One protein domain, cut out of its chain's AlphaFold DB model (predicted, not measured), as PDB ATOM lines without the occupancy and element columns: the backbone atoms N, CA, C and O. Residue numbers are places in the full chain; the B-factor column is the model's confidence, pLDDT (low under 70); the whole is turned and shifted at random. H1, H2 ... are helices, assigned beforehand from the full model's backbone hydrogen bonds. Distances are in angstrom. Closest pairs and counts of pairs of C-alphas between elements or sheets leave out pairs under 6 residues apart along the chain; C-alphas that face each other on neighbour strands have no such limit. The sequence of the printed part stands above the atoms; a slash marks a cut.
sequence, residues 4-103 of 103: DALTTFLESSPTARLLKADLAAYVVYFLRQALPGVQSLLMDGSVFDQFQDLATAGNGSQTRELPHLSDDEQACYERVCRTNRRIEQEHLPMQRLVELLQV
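What this domain is: This is residues 4 to 103 of the 103 residues of the protein "DUF2220 domain-containing protein" of Planctomycetes bacterium TBK1r (UniProt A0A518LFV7). Three helices, H2, H3 and H4, and the unnamed stretches between them make the body, while H1 at one end and H5 at another side lie farther out and touch no helix. H2 and H4 run opposite ways, offset from each other along one side, and H3 packs slantwise on the first part of H4. The printed part has 100 residues with five named helices, H1 to H5 in order, and no named strand; the class is all helix, though under half of the residues, 46 of the 100, are in named elements. The whole is compact, with a radius of gyration of the C-alphas of 13.4 A, and rounded, spanning 36 by 32 by 22 A.

How they stand to each other: The longest helix is H4, residues 71 to 83. H3, residues 45 to 50, touches H4 at residues 72 to 76 alone; the closest C-alphas, of Gly 45 and Cys 76, are 5.1 A apart. Their lines stand at a steep tilt of 55 degrees, and they run the same way. H2, residues 24 to 34, only just touches H4, with 3 pairs of C-alphas within 8 A, at residues 73 to 77 of H4 alone. The closest C-alphas there, of Ala 25 and Tyr 77, are 6.6 A apart; the tilt is a shallow 31 degrees, opposite ways. H1, residues 4 to 11, and H2 are near each other, with 6 pairs of C-alphas within 10 A. H5, residues 94 to 101, is apart from H1, H2, H3 and H4. H1 is apart from H3 and H4, and H2 is apart from H3. Two short pairings lie outside the helices: residues 17 to 18 with 39 to 40, parallel, and residues 56 to 57 with 85 to 86, antiparallel. In H1, H2, H3, H4 and H5 every O i to N i+4 pair is within hydrogen-bond range.

Where its parts are: H4 measures 18.3 A from first to last C-alpha, beginning at C-alpha 71 at (185.799, 199.659, 157.103). H2 measures 15.4 A, H5 11.0 A, H1 10.3 A and H3 8.6 A. H1 begins at C-alpha 4 at (175.771, 226.817, 152.521), and H5 ends at C-alpha 101 at (195.126, 217.897, 162.962).

The domain as a whole: The C-alphas of Asp 4 and Asp 53, the two farthest apart, are 37.6 A from each other. The printed part has no cut. The links from H1 to H2, with 12 residues, and from H3 to H4, with 20 residues, are long; those from H2 to H3 and from H4 to H5 are short. The mean pLDDT of the printed part is 70.6, and 33 residues are under 70: residues 4 to 26, 58 to 64 and 101 to 103.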
ATOM      1  N   ASP A   4     174.904 226.216 153.549       50.38
ATOM      2  CA  ASP A   4     175.771 226.817 152.521       50.38
ATOM      3  C   ASP A   4     177.167 227.190 153.040       50.38
ATOM      4  O   ASP A   4     178.160 227.011 152.340       50.38
ATOM      5  N   ALA A   5     177.273 227.679 154.276       51.56
ATOM      6  CA  ALA A   5     178.545 228.027 154.904       51.56
ATOM      7  C   ALA A   5     179.371 226.777 155.236       51.56
ATOM      8  O   ALA A   5     180.595 226.797 155.115       51.56
ATOM      9  N   LEU A   6     178.701 225.687 155.629       49.62
ATOM     10  CA  LEU A   6     179.327 224.379 155.814       49.62
ATOM     11  C   LEU A   6     179.813 223.832 154.471       49.62
ATOM     12  O   LEU A   6     180.983 223.490 154.359       49.62
ATOM     13  N   THR A   7     178.970 223.832 153.439       51.62
ATOM     14  CA  THR A   7     179.338 223.374 152.092       51.62
ATOM     15  C   THR A   7     180.516 224.171 151.534       51.62
ATOM     16  O   THR A   7     181.508 223.577 151.137       51.62
ATOM     17  N   THR A   8     180.483 225.505 151.622       53.50
ATOM     18  CA  THR A   8     181.566 226.385 151.141       53.50
ATOM     19  C   THR A   8     182.893 226.115 151.862       53.50
ATOM     20  O   THR A   8     183.948 226.054 151.233       53.50
ATOM     21  N   PHE A   9     182.864 225.930 153.188       54.84
ATOM     22  CA  PHE A   9     184.062 225.605 153.965       54.84
ATOM     23  C   PHE A   9     184.638 224.243 153.564       54.84
ATOM     24  O   PHE A   9     185.845 224.110 153.365       54.84
ATOM     25  N   LEU A  10     183.776 223.242 153.406       48.97
ATOM     26  CA  LEU A  10     184.194 221.884 153.092       48.97
ATOM     27  C   LEU A  10     184.622 221.725 151.616       48.97
ATOM     28  O   LEU A  10     185.513 220.937 151.337       48.97
ATOM     29  N   GLU A  11     184.064 222.496 150.677       49.38
ATOM     30  CA  GLU A  11     184.517 222.553 149.275       49.38
ATOM     31  C   GLU A  11     185.874 223.256 149.128       49.38
ATOM     32  O   GLU A  11     186.666 222.919 148.248       49.38
ATOM     33  N   SER A  12     186.175 224.213 150.011       49.56
ATOM     34  CA  SER A  12     187.458 224.925 150.020       49.56
ATOM     35  C   SER A  12     188.632 224.081 150.537       49.56
ATOM     36  O   SER A  12     189.787 224.491 150.410       49.56
ATOM     37  N   SER A  13     188.351 222.906 151.112       36.28
ATOM     38  CA  SER A  13     189.351 222.016 151.692       36.28
ATOM     39  C   SER A  13     189.176 220.586 151.161       36.28
ATOM     40  O   SER A  13     188.211 219.915 151.519       36.28
ATOM     41  N   PRO A  14     190.112 220.058 150.348       33.50
ATOM     42  CA  PRO A  14     189.994 218.724 149.743       33.50
ATOM     43  C   PRO A  14     189.977 217.568 150.763       33.50
ATOM     44  O   PRO A  14     189.766 216.416 150.390       33.50
ATOM     45  N   THR A  15     190.188 217.854 152.051       37.25
ATOM     46  CA  THR A  15     190.115 216.892 153.152       37.25
ATOM     47  C   THR A  15     189.433 217.552 154.344       37.25
ATOM     48  O   THR A  15     190.069 218.048 155.274       37.25
ATOM     49  N   ALA A  16     188.108 217.584 154.320       41.25
ATOM     50  CA  ALA A  16     187.335 217.993 155.476       41.25
ATOM     51  C   ALA A  16     187.471 216.949 156.595       41.25
ATOM     52  O   ALA A  16     186.973 215.828 156.481       41.25
ATOM     53  N   ARG A  17     188.160 217.319 157.676       45.06
ATOM     54  CA  ARG A  17     188.375 216.468 158.850       45.06
ATOM     55  C   ARG A  17     187.338 216.769 159.925       45.06
ATOM     56  O   ARG A  17     187.262 217.894 160.417       45.06
ATOM     57  N   LEU A  18     186.540 215.773 160.296       48.34
ATOM     58  CA  LEU A  18     185.526 215.902 161.341       48.34
ATOM     59  C   LEU A  18     186.022 215.315 162.660       48.34
ATOM     60  O   LEU A  18     186.457 214.166 162.736       48.34
ATOM     61  N   LEU A  19     185.894 216.119 163.709       47.91
ATOM     62  CA  LEU A  19     186.091 215.734 165.098       47.91
ATOM     63  C   LEU A  19     184.694 215.654 165.725       47.91
ATOM     64  O   LEU A  19     184.117 216.687 166.041       47.91
ATOM     65  N   LYS A  20     184.102 214.462 165.824       50.16
ATOM     66  CA  LYS A  20     182.969 214.185 166.725       50.16
ATOM     67  C   LYS A  20     182.903 212.688 166.994       50.16
ATOM     68  O   LYS A  20     183.221 211.914 166.101       50.16
ATOM     69  N   ALA A  21     182.503 212.290 168.201       48.00
ATOM     70  CA  ALA A  21     182.498 210.890 168.642       48.00
ATOM     71  C   ALA A  21     181.137 210.398 169.194       48.00
ATOM     72  O   ALA A  21     180.968 209.198 169.389       48.00
ATOM     73  N   ASP A  22     180.130 211.267 169.377       46.59
ATOM     74  CA  ASP A  22     178.841 210.893 169.999       46.59
ATOM     75  C   ASP A  22     177.682 210.640 169.003       46.59
ATOM     76  O   ASP A  22     176.809 209.817 169.269       46.59
ATOM     77  N   LEU A  23     177.691 211.306 167.841       50.44
ATOM     78  CA  LEU A  23     176.700 211.198 166.752       50.44
ATOM     79  C   LEU A  23     177.366 211.052 165.367       50.44
ATOM     80  O   LEU A  23     176.784 211.345 164.320       50.44
ATOM     81  N   ALA A  24     178.634 210.655 165.387       63.97
ATOM     82  CA  ALA A  24     179.588 210.865 164.309       63.97
ATOM     83  C   ALA A  24     179.273 210.069 163.044       63.97
ATOM     84  O   ALA A  24     179.381 210.603 161.949       63.97
ATOM     85  N   ALA A  25     178.806 208.829 163.196       66.50
ATOM     86  CA  ALA A  25     178.611 207.911 162.080       66.50
ATOM     87  C   ALA A  25     177.600 208.437 161.050       66.50
ATOM     88  O   ALA A  25     177.875 208.445 159.854       66.50
ATOM     89  N   TYR A  26     176.462 208.963 161.510       69.81
ATOM     90  CA  TYR A  26     175.459 209.557 160.621       69.81
ATOM     91  C   TYR A  26     175.947 210.862 159.995       69.81
ATOM     92  O   TYR A  26     175.706 211.108 158.817       69.81
ATOM     93  N   VAL A  27     176.647 211.695 160.765       73.00
ATOM     94  CA  VAL A  27     177.189 212.967 160.269       73.00
ATOM     95  C   VAL A  27     178.245 212.719 159.191       73.00
ATOM     96  O   VAL A  27     178.177 213.332 158.130       73.00
ATOM     97  N   VAL A  28     179.167 211.781 159.417       73.62
ATOM     98  CA  VAL A  28     180.180 211.358 158.440       73.62
ATOM     99  C   VAL A  28     179.516 210.745 157.214       73.62
ATOM    100  O   VAL A  28     179.861 211.122 156.101       73.62
ATOM    101  N   TYR A  29     178.519 209.876 157.399       73.81
ATOM    102  CA  TYR A  29     177.750 209.291 156.302       73.81
ATOM    103  C   TYR A  29     177.130 210.365 155.393       73.81
ATOM    104  O   TYR A  29     177.373 210.363 154.187       73.81
ATOM    105  N   PHE A  30     176.373 211.316 155.955       76.88
ATOM    106  CA  PHE A  30     175.731 212.375 155.167       76.88
ATOM    107  C   PHE A  30     176.742 213.339 154.543       76.88
ATOM    108  O   PHE A  30     176.566 213.761 153.402       76.88
ATOM    109  N   LEU A  31     177.817 213.674 155.259       76.94
ATOM    110  CA  LEU A  31     178.847 214.561 154.725       76.94
ATOM    111  C   LEU A  31     179.651 213.890 153.616       76.94
ATOM    112  O   LEU A  31     179.954 214.551 152.630       76.94
ATOM    113  N   ARG A  32     179.918 212.583 153.706       80.69
ATOM    114  CA  ARG A  32     180.618 211.849 152.649       80.69
ATOM    115  C   ARG A  32     179.750 211.604 151.412       80.69
ATOM    116  O   ARG A  32     180.295 211.516 150.317       80.69
ATOM    117  N   GLN A  33     178.420 211.579 151.550       78.81
ATOM    118  CA  GLN A  33     177.522 211.629 150.387       78.81
ATOM    119  C   GLN A  33     177.670 212.927 149.589       78.81
ATOM    120  O   GLN A  33     177.675 212.887 148.363       78.81
ATOM    121  N   ALA A  34     177.778 214.067 150.275       78.62
ATOM    122  CA  ALA A  34     177.943 215.364 149.622       78.62
ATOM    123  C   ALA A  34     179.391 215.603 149.158       78.62
ATOM    124  O   ALA A  34     179.619 216.224 148.124       78.62
ATOM    125  N   LEU A  35     180.369 215.121 149.928       78.00
ATOM    126  CA  LEU A  35     181.790 215.418 149.773       78.00
ATOM    127  C   LEU A  35     182.625 214.156 150.054       78.00
ATOM    128  O   LEU A  35     183.022 213.912 151.197       78.00
ATOM    129  N   PRO A  36     182.941 213.353 149.020       77.00
ATOM    130  CA  PRO A  36     183.615 212.062 149.187       77.00
ATOM    131  C   PRO A  36     184.978 212.121 149.899       77.00
ATOM    132  O   PRO A  36     185.410 211.124 150.467       77.00
ATOM    133  N   GLY A  37     185.645 213.283 149.895       74.69
ATOM    134  CA  GLY A  37     186.939 213.508 150.557       74.69
ATOM    135  C   GLY A  37     186.875 213.728 152.074       74.69
ATOM    136  O   GLY A  37     187.915 213.929 152.700       74.69
ATOM    137  N   VAL A  38     185.683 213.718 152.683       78.06
ATOM    138  CA  VAL A  38     185.516 213.884 154.136       78.06
ATOM    139  C   VAL A  38     186.091 212.683 154.891       78.06
ATOM    140  O   VAL A  38     185.738 211.528 154.629       78.06
ATOM    141  N   GLN A  39     186.912 212.962 155.900       75.38
ATOM    142  CA  GLN A  39     187.497 211.966 156.798       75.38
ATOM    143  C   GLN A  39     187.091 212.244 158.247       75.38
ATOM    144  O   GLN A  39     187.112 213.388 158.707       75.38
ATOM    145  N   SER A  40     186.733 211.194 158.985       78.25
ATOM    146  CA  SER A  40     186.584 211.277 160.435       78.25
ATOM    147  C   SER A  40     187.932 211.035 161.101       78.25
ATOM    148  O   SER A  40     188.600 210.055 160.798       78.25
ATOM    149  N   LEU A  41     188.331 211.909 162.023       78.50
ATOM    150  CA  LEU A  41     189.569 211.728 162.792       78.50
ATOM    151  C   LEU A  41     189.342 211.025 164.136       78.50
ATOM    152  O   LEU A  41     190.293 210.559 164.753       78.50
ATOM    153  N   LEU A  42     188.099 211.019 164.630       77.50
ATOM    154  CA  LEU A  42     187.756 210.481 165.954       77.50
ATOM    155  C   LEU A  42     186.928 209.196 165.898       77.50
ATOM    156  O   LEU A  42     186.779 208.545 166.927       77.50
ATOM    157  N   MET A  43     186.411 208.805 164.727       78.69
ATOM    158  CA  MET A  43     185.825 207.471 164.529       78.69
ATOM    159  C   MET A  43     186.914 206.446 164.211       78.69
ATOM    160  O   MET A  43     186.908 205.813 163.161       78.69
ATOM    161  N   ASP A  44     187.854 206.316 165.136       81.75
ATOM    162  CA  ASP A  44     188.987 205.408 165.048       81.75
ATOM    163  C   ASP A  44     188.967 204.493 166.277       81.75
ATOM    164  O   ASP A  44     188.869 204.952 167.423       81.75
ATOM    165  N   GLY A  45     189.061 203.183 166.042       79.62
ATOM    166  CA  GLY A  45     189.087 202.184 167.108       79.62
ATOM    167  C   GLY A  45     190.245 202.380 168.092       79.62
ATOM    168  O   GLY A  45     190.067 202.138 169.284       79.62
ATOM    169  N   SER A  46     191.395 202.878 167.630       83.69
ATOM    170  CA  SER A  46     192.561 203.168 168.470       83.69
ATOM    171  C   SER A  46     192.307 204.326 169.437       83.69
ATOM    172  O   SER A  46     192.680 204.246 170.608       83.69
ATOM    173  N   VAL A  47     191.606 205.373 168.986       80.69
ATOM    174  CA  VAL A  47     191.182 206.495 169.835       80.69
ATOM    175  C   VAL A  47     190.174 206.002 170.868       80.69
ATOM    176  O   VAL A  47     190.285 206.335 172.048       80.69
ATOM    177  N   PHE A  48     189.225 205.159 170.454       79.38
ATOM    178  CA  PHE A  48     188.264 204.572 171.382       79.38
ATOM    179  C   PHE A  48     188.945 203.719 172.463       79.38
ATOM    180  O   PHE A  48     188.605 203.832 173.639       79.38
ATOM    181  N   ASP A  49     189.937 202.912 172.090       85.00
ATOM    182  CA  ASP A  49     190.689 202.071 173.025       85.00
ATOM    183  C   ASP A  49     191.540 202.874 174.000       85.00
ATOM    184  O   ASP A  49     191.573 202.572 175.195       85.00
ATOM    185  N   GLN A  50     192.188 203.925 173.505       86.12
ATOM    186  CA  GLN A  50     193.031 204.797 174.313       86.12
ATOM    187  C   GLN A  50     192.240 205.534 175.402       86.12
ATOM    188  O   GLN A  50     192.758 205.750 176.495       86.12
ATOM    189  N   PHE A  51     190.998 205.925 175.113       84.44
ATOM    190  CA  PHE A  51     190.195 206.790 175.982       84.44
ATOM    191  C   PHE A  51     188.933 206.104 176.523       84.44
ATOM    192  O   PHE A  51     188.009 206.779 176.973       84.44
ATOM    193  N   GLN A  52     188.891 204.769 176.526       83.81
ATOM    194  CA  GLN A  52     187.740 203.996 177.008       83.81
ATOM    195  C   GLN A  52     187.337 204.322 178.456       83.81
ATOM    196  O   GLN A  52     186.163 204.204 178.804       83.81
ATOM    197  N   ASP A  53     188.288 204.759 179.287       85.69
ATOM    198  CA  ASP A  53     188.049 205.140 180.686       85.69
ATOM    199  C   ASP A  53     187.279 206.463 180.814       85.69
ATOM    200  O   ASP A  53     186.670 206.738 181.844       85.69
ATOM    201  N   LEU A  54     187.275 207.272 179.752       83.50
ATOM    202  CA  LEU A  54     186.509 208.515 179.640       83.50
ATOM    203  C   LEU A  54     185.130 208.285 179.007       83.50
ATOM    204  O   LEU A  54     184.368 209.236 178.809       83.50
ATOM    205  N   ALA A  55     184.814 207.036 178.650       82.50
ATOM    206  CA  ALA A  55     183.572 206.713 177.982       82.50
ATOM    207  C   ALA A  55     182.384 206.806 178.947       82.50
ATOM    208  O   ALA A  55     182.368 206.213 180.027       82.50
ATOM    209  N   THR A  56     181.349 207.516 178.518       79.62
ATOM    210  CA  THR A  56     180.065 207.608 179.206       79.62
ATOM    211  C   THR A  56     179.077 206.604 178.618       79.62
ATOM    212  O   THR A  56     179.309 205.990 177.567       79.62
ATOM    213  N   ALA A  57     177.957 206.399 179.318       74.12
ATOM    214  CA  ALA A  57     176.862 205.599 178.789       74.12
ATOM    215  C   ALA A  57     176.375 206.206 177.464       74.12
ATOM    216  O   ALA A  57     176.033 207.385 177.385       74.12
ATOM    217  N   GLY A  58     176.364 205.384 176.421       68.50
ATOM    218  CA  GLY A  58     175.855 205.759 175.117       68.50
ATOM    219  C   GLY A  58     174.330 205.745 175.061       68.50
ATOM    220  O   GLY A  58     173.627 205.287 175.964       68.50
ATOM    221  N   ASN A  59     173.825 206.222 173.931       63.38
ATOM    222  CA  ASN A  59     172.443 206.071 173.484       63.38
ATOM    223  C   ASN A  59     172.372 205.188 172.224       63.38
ATOM    224  O   ASN A  59     171.470 205.342 171.399       63.38
ATOM    225  N   GLY A  60     173.360 204.305 172.054       57.69
ATOM    226  CA  GLY A  60     173.464 203.417 170.911       57.69
ATOM    227  C   GLY A  60     172.226 202.533 170.832       57.69
ATOM    228  O   GLY A  60     171.956 201.734 171.725       57.69
ATOM    229  N   SER A  61     171.461 202.695 169.757       55.22
ATOM    230  CA  SER A  61     170.447 201.721 169.354       55.22
ATOM    231  C   SER A  61     171.062 200.723 168.369       55.22
ATOM    232  O   SER A  61     172.228 200.866 167.987       55.22
ATOM    233  N   GLN A  62     170.294 199.688 168.012       58.81
ATOM    234  CA  GLN A  62     170.711 198.621 167.100       58.81
ATOM    235  C   GLN A  62     171.520 199.150 165.912       58.81
ATOM    236  O   GLN A  62     171.160 200.148 165.284       58.81
ATOM    237  N   THR A  63     172.608 198.445 165.619       64.94
ATOM    238  CA  THR A  63     173.511 198.708 164.506       64.94
ATOM    239  C   THR A  63     172.738 198.813 163.196       64.94
ATOM    240  O   THR A  63     171.869 197.988 162.911       64.94
ATOM    241  N   ARG A  64     173.055 199.829 162.392       69.25
ATOM    242  CA  ARG A  64     172.562 199.972 161.017       69.25
ATOM    243  C   ARG A  64     173.739 199.967 160.054       69.25
ATOM    244  O   ARG A  64     174.806 200.464 160.398       69.25
ATOM    245  N   GLU A  65     173.540 199.439 158.855       70.69
ATOM    246  CA  GLU A  65     174.536 199.596 157.795       70.69
ATOM    247  C   GLU A  65     174.597 201.056 157.342       70.69
ATOM    248  O   GLU A  65     173.573 201.674 157.036       70.69
ATOM    249  N   LEU A  66     175.814 201.597 157.296       77.19
ATOM    250  CA  LEU A  66     176.109 202.932 156.793       77.19
ATOM    251  C   LEU A  66     177.106 202.793 155.629       77.19
ATOM    252  O   LEU A  66     178.310 202.907 155.844       77.19
ATOM    253  N   PRO A  67     176.638 202.567 154.383       75.62
ATOM    254  CA  PRO A  67     177.479 202.164 153.242       75.62
ATOM    255  C   PRO A  67     178.516 203.198 152.779       75.62
ATOM    256  O   PRO A  67     179.284 202.931 151.860       75.62
ATOM    257  N   HIS A  68     178.533 204.390 153.375       77.75
ATOM    258  CA  HIS A  68     179.549 205.403 153.105       77.75
ATOM    259  C   HIS A  68     180.589 205.514 154.210       77.75
ATOM    260  O   HIS A  68     181.431 206.392 154.112       77.75
ATOM    261  N   LEU A  69     180.561 204.684 155.252       78.31
ATOM    262  CA  LEU A  69     181.683 204.581 156.181       78.31
ATOM    263  C   LEU A  69     182.807 203.746 155.561       78.31
ATOM    264  O   LEU A  69     182.556 202.843 154.769       78.31
ATOM    265  N   SER A  70     184.046 204.076 155.912       83.12
ATOM    266  CA  SER A  70     185.172 203.168 155.692       83.12
ATOM    267  C   SER A  70     185.061 201.954 156.615       83.12
ATOM    268  O   SER A  70     184.351 202.003 157.624       83.12
ATOM    269  N   ASP A  71     185.790 200.885 156.298       84.88
ATOM    270  CA  ASP A  71     185.799 199.659 157.103       84.88
ATOM    271  C   ASP A  71     186.174 199.939 158.572       84.88
ATOM    272  O   ASP A  71     185.527 199.428 159.489       84.88
ATOM    273  N   ASP A  72     187.151 200.822 158.804       83.06
ATOM    274  CA  ASP A  72     187.600 201.206 160.149       83.06
ATOM    275  C   ASP A  72     186.529 201.998 160.917       83.06
ATOM    276  O   ASP A  72     186.260 201.736 162.095       83.06
ATOM    277  N   GLU A  73     185.862 202.942 160.249       81.69
ATOM    278  CA  GLU A  73     184.779 203.731 160.847       81.69
ATOM    279  C   GLU A  73     183.554 202.865 161.150       81.69
ATOM    280  O   GLU A  73     182.917 203.044 162.193       81.69
ATOM    281  N   GLN A  74     183.230 201.923 160.260       83.44
ATOM    282  CA  GLN A  74     182.152 200.962 160.454       83.44
ATOM    283  C   GLN A  74     182.464 200.065 161.657       83.44
ATOM    284  O   GLN A  74     181.642 199.963 162.566       83.44
ATOM    285  N   ALA A  75     183.673 199.507 161.743       84.12
ATOM    286  CA  ALA A  75     184.091 198.695 162.884       84.12
ATOM    287  C   ALA A  75     184.037 199.480 164.211       84.12
ATOM    288  O   ALA A  75     183.555 198.967 165.230       84.12
ATOM    289  N   CYS A  76     184.476 200.744 164.211       83.00
ATOM    290  CA  CYS A  76     184.372 201.627 165.372       83.00
ATOM    291  C   CYS A  76     182.903 201.890 165.758       83.00
ATOM    292  O   CYS A  76     182.544 201.808 166.936       83.00
ATOM    293  N   TYR A  77     182.039 202.167 164.779       80.62
ATOM    294  CA  TYR A  77     180.610 202.393 164.994       80.62
ATOM    295  C   TYR A  77     179.913 201.163 165.592       80.62
ATOM    296  O   TYR A  77     179.215 201.270 166.604       80.62
ATOM    297  N   GLU A  78     180.153 199.979 165.030       80.81
ATOM    298  CA  GLU A  78     179.600 198.720 165.531       80.81
ATOM    299  C   GLU A  78     180.034 198.443 166.971       80.81
ATOM    300  O   GLU A  78     179.233 198.014 167.809       80.81
ATOM    301  N   ARG A  79     181.297 198.737 167.291       79.12
ATOM    302  CA  ARG A  79     181.843 198.590 168.641       79.12
ATOM    303  C   ARG A  79     181.154 199.514 169.645       79.12
ATOM    304  O   ARG A  79     180.790 199.053 170.732       79.12
ATOM    305  N   VAL A  80     180.948 200.780 169.289       77.44
ATOM    306  CA  VAL A  80     180.220 201.771 170.102       77.44
ATOM    307  C   VAL A  80     178.770 201.336 170.327       77.44
ATOM    308  O   VAL A  80     178.306 201.324 171.469       77.44
ATOM    309  N   CYS A  81     178.077 200.878 169.279       77.69
ATOM    310  CA  CYS A  81     176.722 200.326 169.381       77.69
ATOM    311  C   CYS A  81     176.659 199.098 170.301       77.69
ATOM    312  O   CYS A  81     175.800 199.027 171.177       77.69
ATOM    313  N   ARG A  82     177.583 198.141 170.146       79.50
ATOM    314  CA  ARG A  82     177.603 196.898 170.933       79.50
ATOM    315  C   ARG A  82     177.905 197.136 172.410       79.50
ATOM    316  O   ARG A  82     177.333 196.474 173.270       79.50
ATOM    317  N   THR A  83     178.841 198.034 172.706       76.00
ATOM    318  CA  THR A  83     179.237 198.349 174.089       76.00
ATOM    319  C   THR A  83     178.299 199.352 174.753       76.00
ATOM    320  O   THR A  83     178.334 199.488 175.974       76.00
ATOM    321  N   ASN A  84     177.464 200.032 173.959       75.81
ATOM    322  CA  ASN A  84     176.659 201.178 174.357       75.81
ATOM    323  C   ASN A  84     177.470 202.194 175.181       75.81
ATOM    324  O   ASN A  84     177.043 202.660 176.240       75.81
ATOM    325  N   ARG A  85     178.680 202.493 174.707       77.12
ATOM    326  CA  ARG A  85     179.616 203.441 175.315       77.12
ATOM    327  C   ARG A  85     180.047 204.447 174.271       77.12
ATOM    328  O   ARG A  85     180.339 204.064 173.143       77.12
ATOM    329  N   ARG A  86     180.121 205.714 174.656       76.75
ATOM    330  CA  ARG A  86     180.583 206.796 173.786       76.75
ATOM    331  C   ARG A  86     181.618 207.634 174.508       76.75
ATOM    332  O   ARG A  86     181.565 207.755 175.726       76.75
ATOM    333  N   ILE A  87     182.524 208.230 173.755       75.88
ATOM    334  CA  ILE A  87     183.467 209.204 174.291       75.88
ATOM    335  C   ILE A  87     182.987 210.560 173.806       75.88
ATOM    336  O   ILE A  87     182.843 210.781 172.607       75.88
ATOM    337  N   GLU A  88     182.669 211.444 174.737       74.50
ATOM    338  CA  GLU A  88     182.264 212.807 174.413       74.50
ATOM    339  C   GLU A  88     183.520 213.627 174.098       74.50
ATOM    340  O   GLU A  88     184.568 213.454 174.724       74.50
ATOM    341  N   GLN A  89     183.456 214.475 173.070       72.12
ATOM    342  CA  GLN A  89     184.643 215.175 172.569       72.12
ATOM    343  C   GLN A  89     185.225 216.115 173.631       72.12
ATOM    344  O   GLN A  89     186.440 216.269 173.713       72.12
ATOM    345  N   GLU A  90     184.371 216.708 174.461       77.38
ATOM    346  CA  GLU A  90     184.731 217.536 175.610       77.38
ATOM    347  C   GLU A  90     185.558 216.798 176.671       77.38
ATOM    348  O   GLU A  90     186.256 217.444 177.451       77.38
ATOM    349  N   HIS A  91     185.516 215.464 176.697       78.62
ATOM    350  CA  HIS A  91     186.337 214.662 177.601       78.62
ATOM    351  C   HIS A  91     187.706 214.334 177.005       78.62
ATOM    352  O   HIS A  91     188.627 213.999 177.749       78.62
ATOM    353  N   LEU A  92     187.876 214.440 175.685       80.56
ATOM    354  CA  LEU A  92     189.162 214.165 175.055       80.56
ATOM    355  C   LEU A  92     190.178 215.269 175.386       80.56
ATOM    356  O   LEU A  92     189.868 216.458 175.266       80.56
ATOM    357  N   PRO A  93     191.426 214.911 175.735       83.69
ATOM    358  CA  PRO A  93     192.480 215.897 175.922       83.69
ATOM    359  C   PRO A  93     192.697 216.726 174.650       83.69
ATOM    360  O   PRO A  93     192.930 216.171 173.575       83.69
ATOM    361  N   MET A  94     192.717 218.057 174.778       77.56
ATOM    362  CA  MET A  94     192.960 218.973 173.650       77.56
ATOM    363  C   MET A  94     194.242 218.644 172.877       77.56
ATOM    364  O   MET A  94     194.282 218.792 171.659       77.56
ATOM    365  N   GLN A  95     195.276 218.156 173.568       80.88
ATOM    366  CA  GLN A  95     196.535 217.747 172.947       80.88
ATOM    367  C   GLN A  95     196.333 216.649 171.894       80.88
ATOM    368  O   GLN A  95     196.921 216.728 170.818       80.88
ATOM    369  N   ARG A  96     195.428 215.692 172.139       78.25
ATOM    370  CA  ARG A  96     195.113 214.640 171.170       78.25
ATOM    371  C   ARG A  96     194.459 215.201 169.908       78.25
ATOM    372  O   ARG A  96     194.767 214.758 168.807       78.25
ATOM    373  N   LEU A  97     193.576 216.191 170.058       72.62
ATOM    374  CA  LEU A  97     192.940 216.858 168.919       72.62
ATOM    375  C   LEU A  97     193.974 217.600 168.063       72.62
ATOM    376  O   LEU A  97     193.895 217.561 166.840       72.62
ATOM    377  N   VAL A  98     194.960 218.241 168.698       77.19
ATOM    378  CA  VAL A  98     196.053 218.927 167.994       77.19
ATOM    379  C   VAL A  98     196.916 217.935 167.209       77.19
ATOM    380  O   VAL A  98     197.198 218.190 166.043       77.19
ATOM    381  N   GLU A  99     197.277 216.792 167.798       79.25
ATOM    382  CA  GLU A  99     198.052 215.742 167.114       79.25
ATOM    383  C   GLU A  99     197.349 215.224 165.852       79.25
ATOM    384  O   GLU A  99     197.979 215.080 164.809       79.25
ATOM    385  N   LEU A 100     196.035 214.989 165.921       73.62
ATOM    386  CA  LEU A 100     195.248 214.494 164.784       73.62
ATOM    387  C   LEU A 100     195.108 215.524 163.648       73.62
ATOM    388  O   LEU A 100     194.894 215.153 162.495       73.62
ATOM    389  N   LEU A 101     195.217 216.820 163.953       69.38
ATOM    390  CA  LEU A 101     195.126 217.897 162.962       69.38
ATOM    391  C   LEU A 101     196.457 218.187 162.255       69.38
ATOM    392  O   LEU A 101     196.434 218.773 161.177       69.38
ATOM    393  N   GLN A 102     197.590 217.788 162.835       66.00
ATOM    394  CA  GLN A 102     198.935 218.042 162.296       66.00
ATOM    395  C   GLN A 102     199.406 217.017 161.250       66.00
ATOM    396  O   GLN A 102     200.514 217.154 160.732       66.00
ATOM    397  N   VAL A 103     198.583 216.005 160.956       53.91
ATOM    398  CA  VAL A 103     198.847 214.964 159.943       53.91
ATOM    399  C   VAL A 103     198.589 215.474 158.533       53.91
ATOM    400  O   VAL A 103     197.631 216.259 158.366       53.91
TER     401      VAL A 103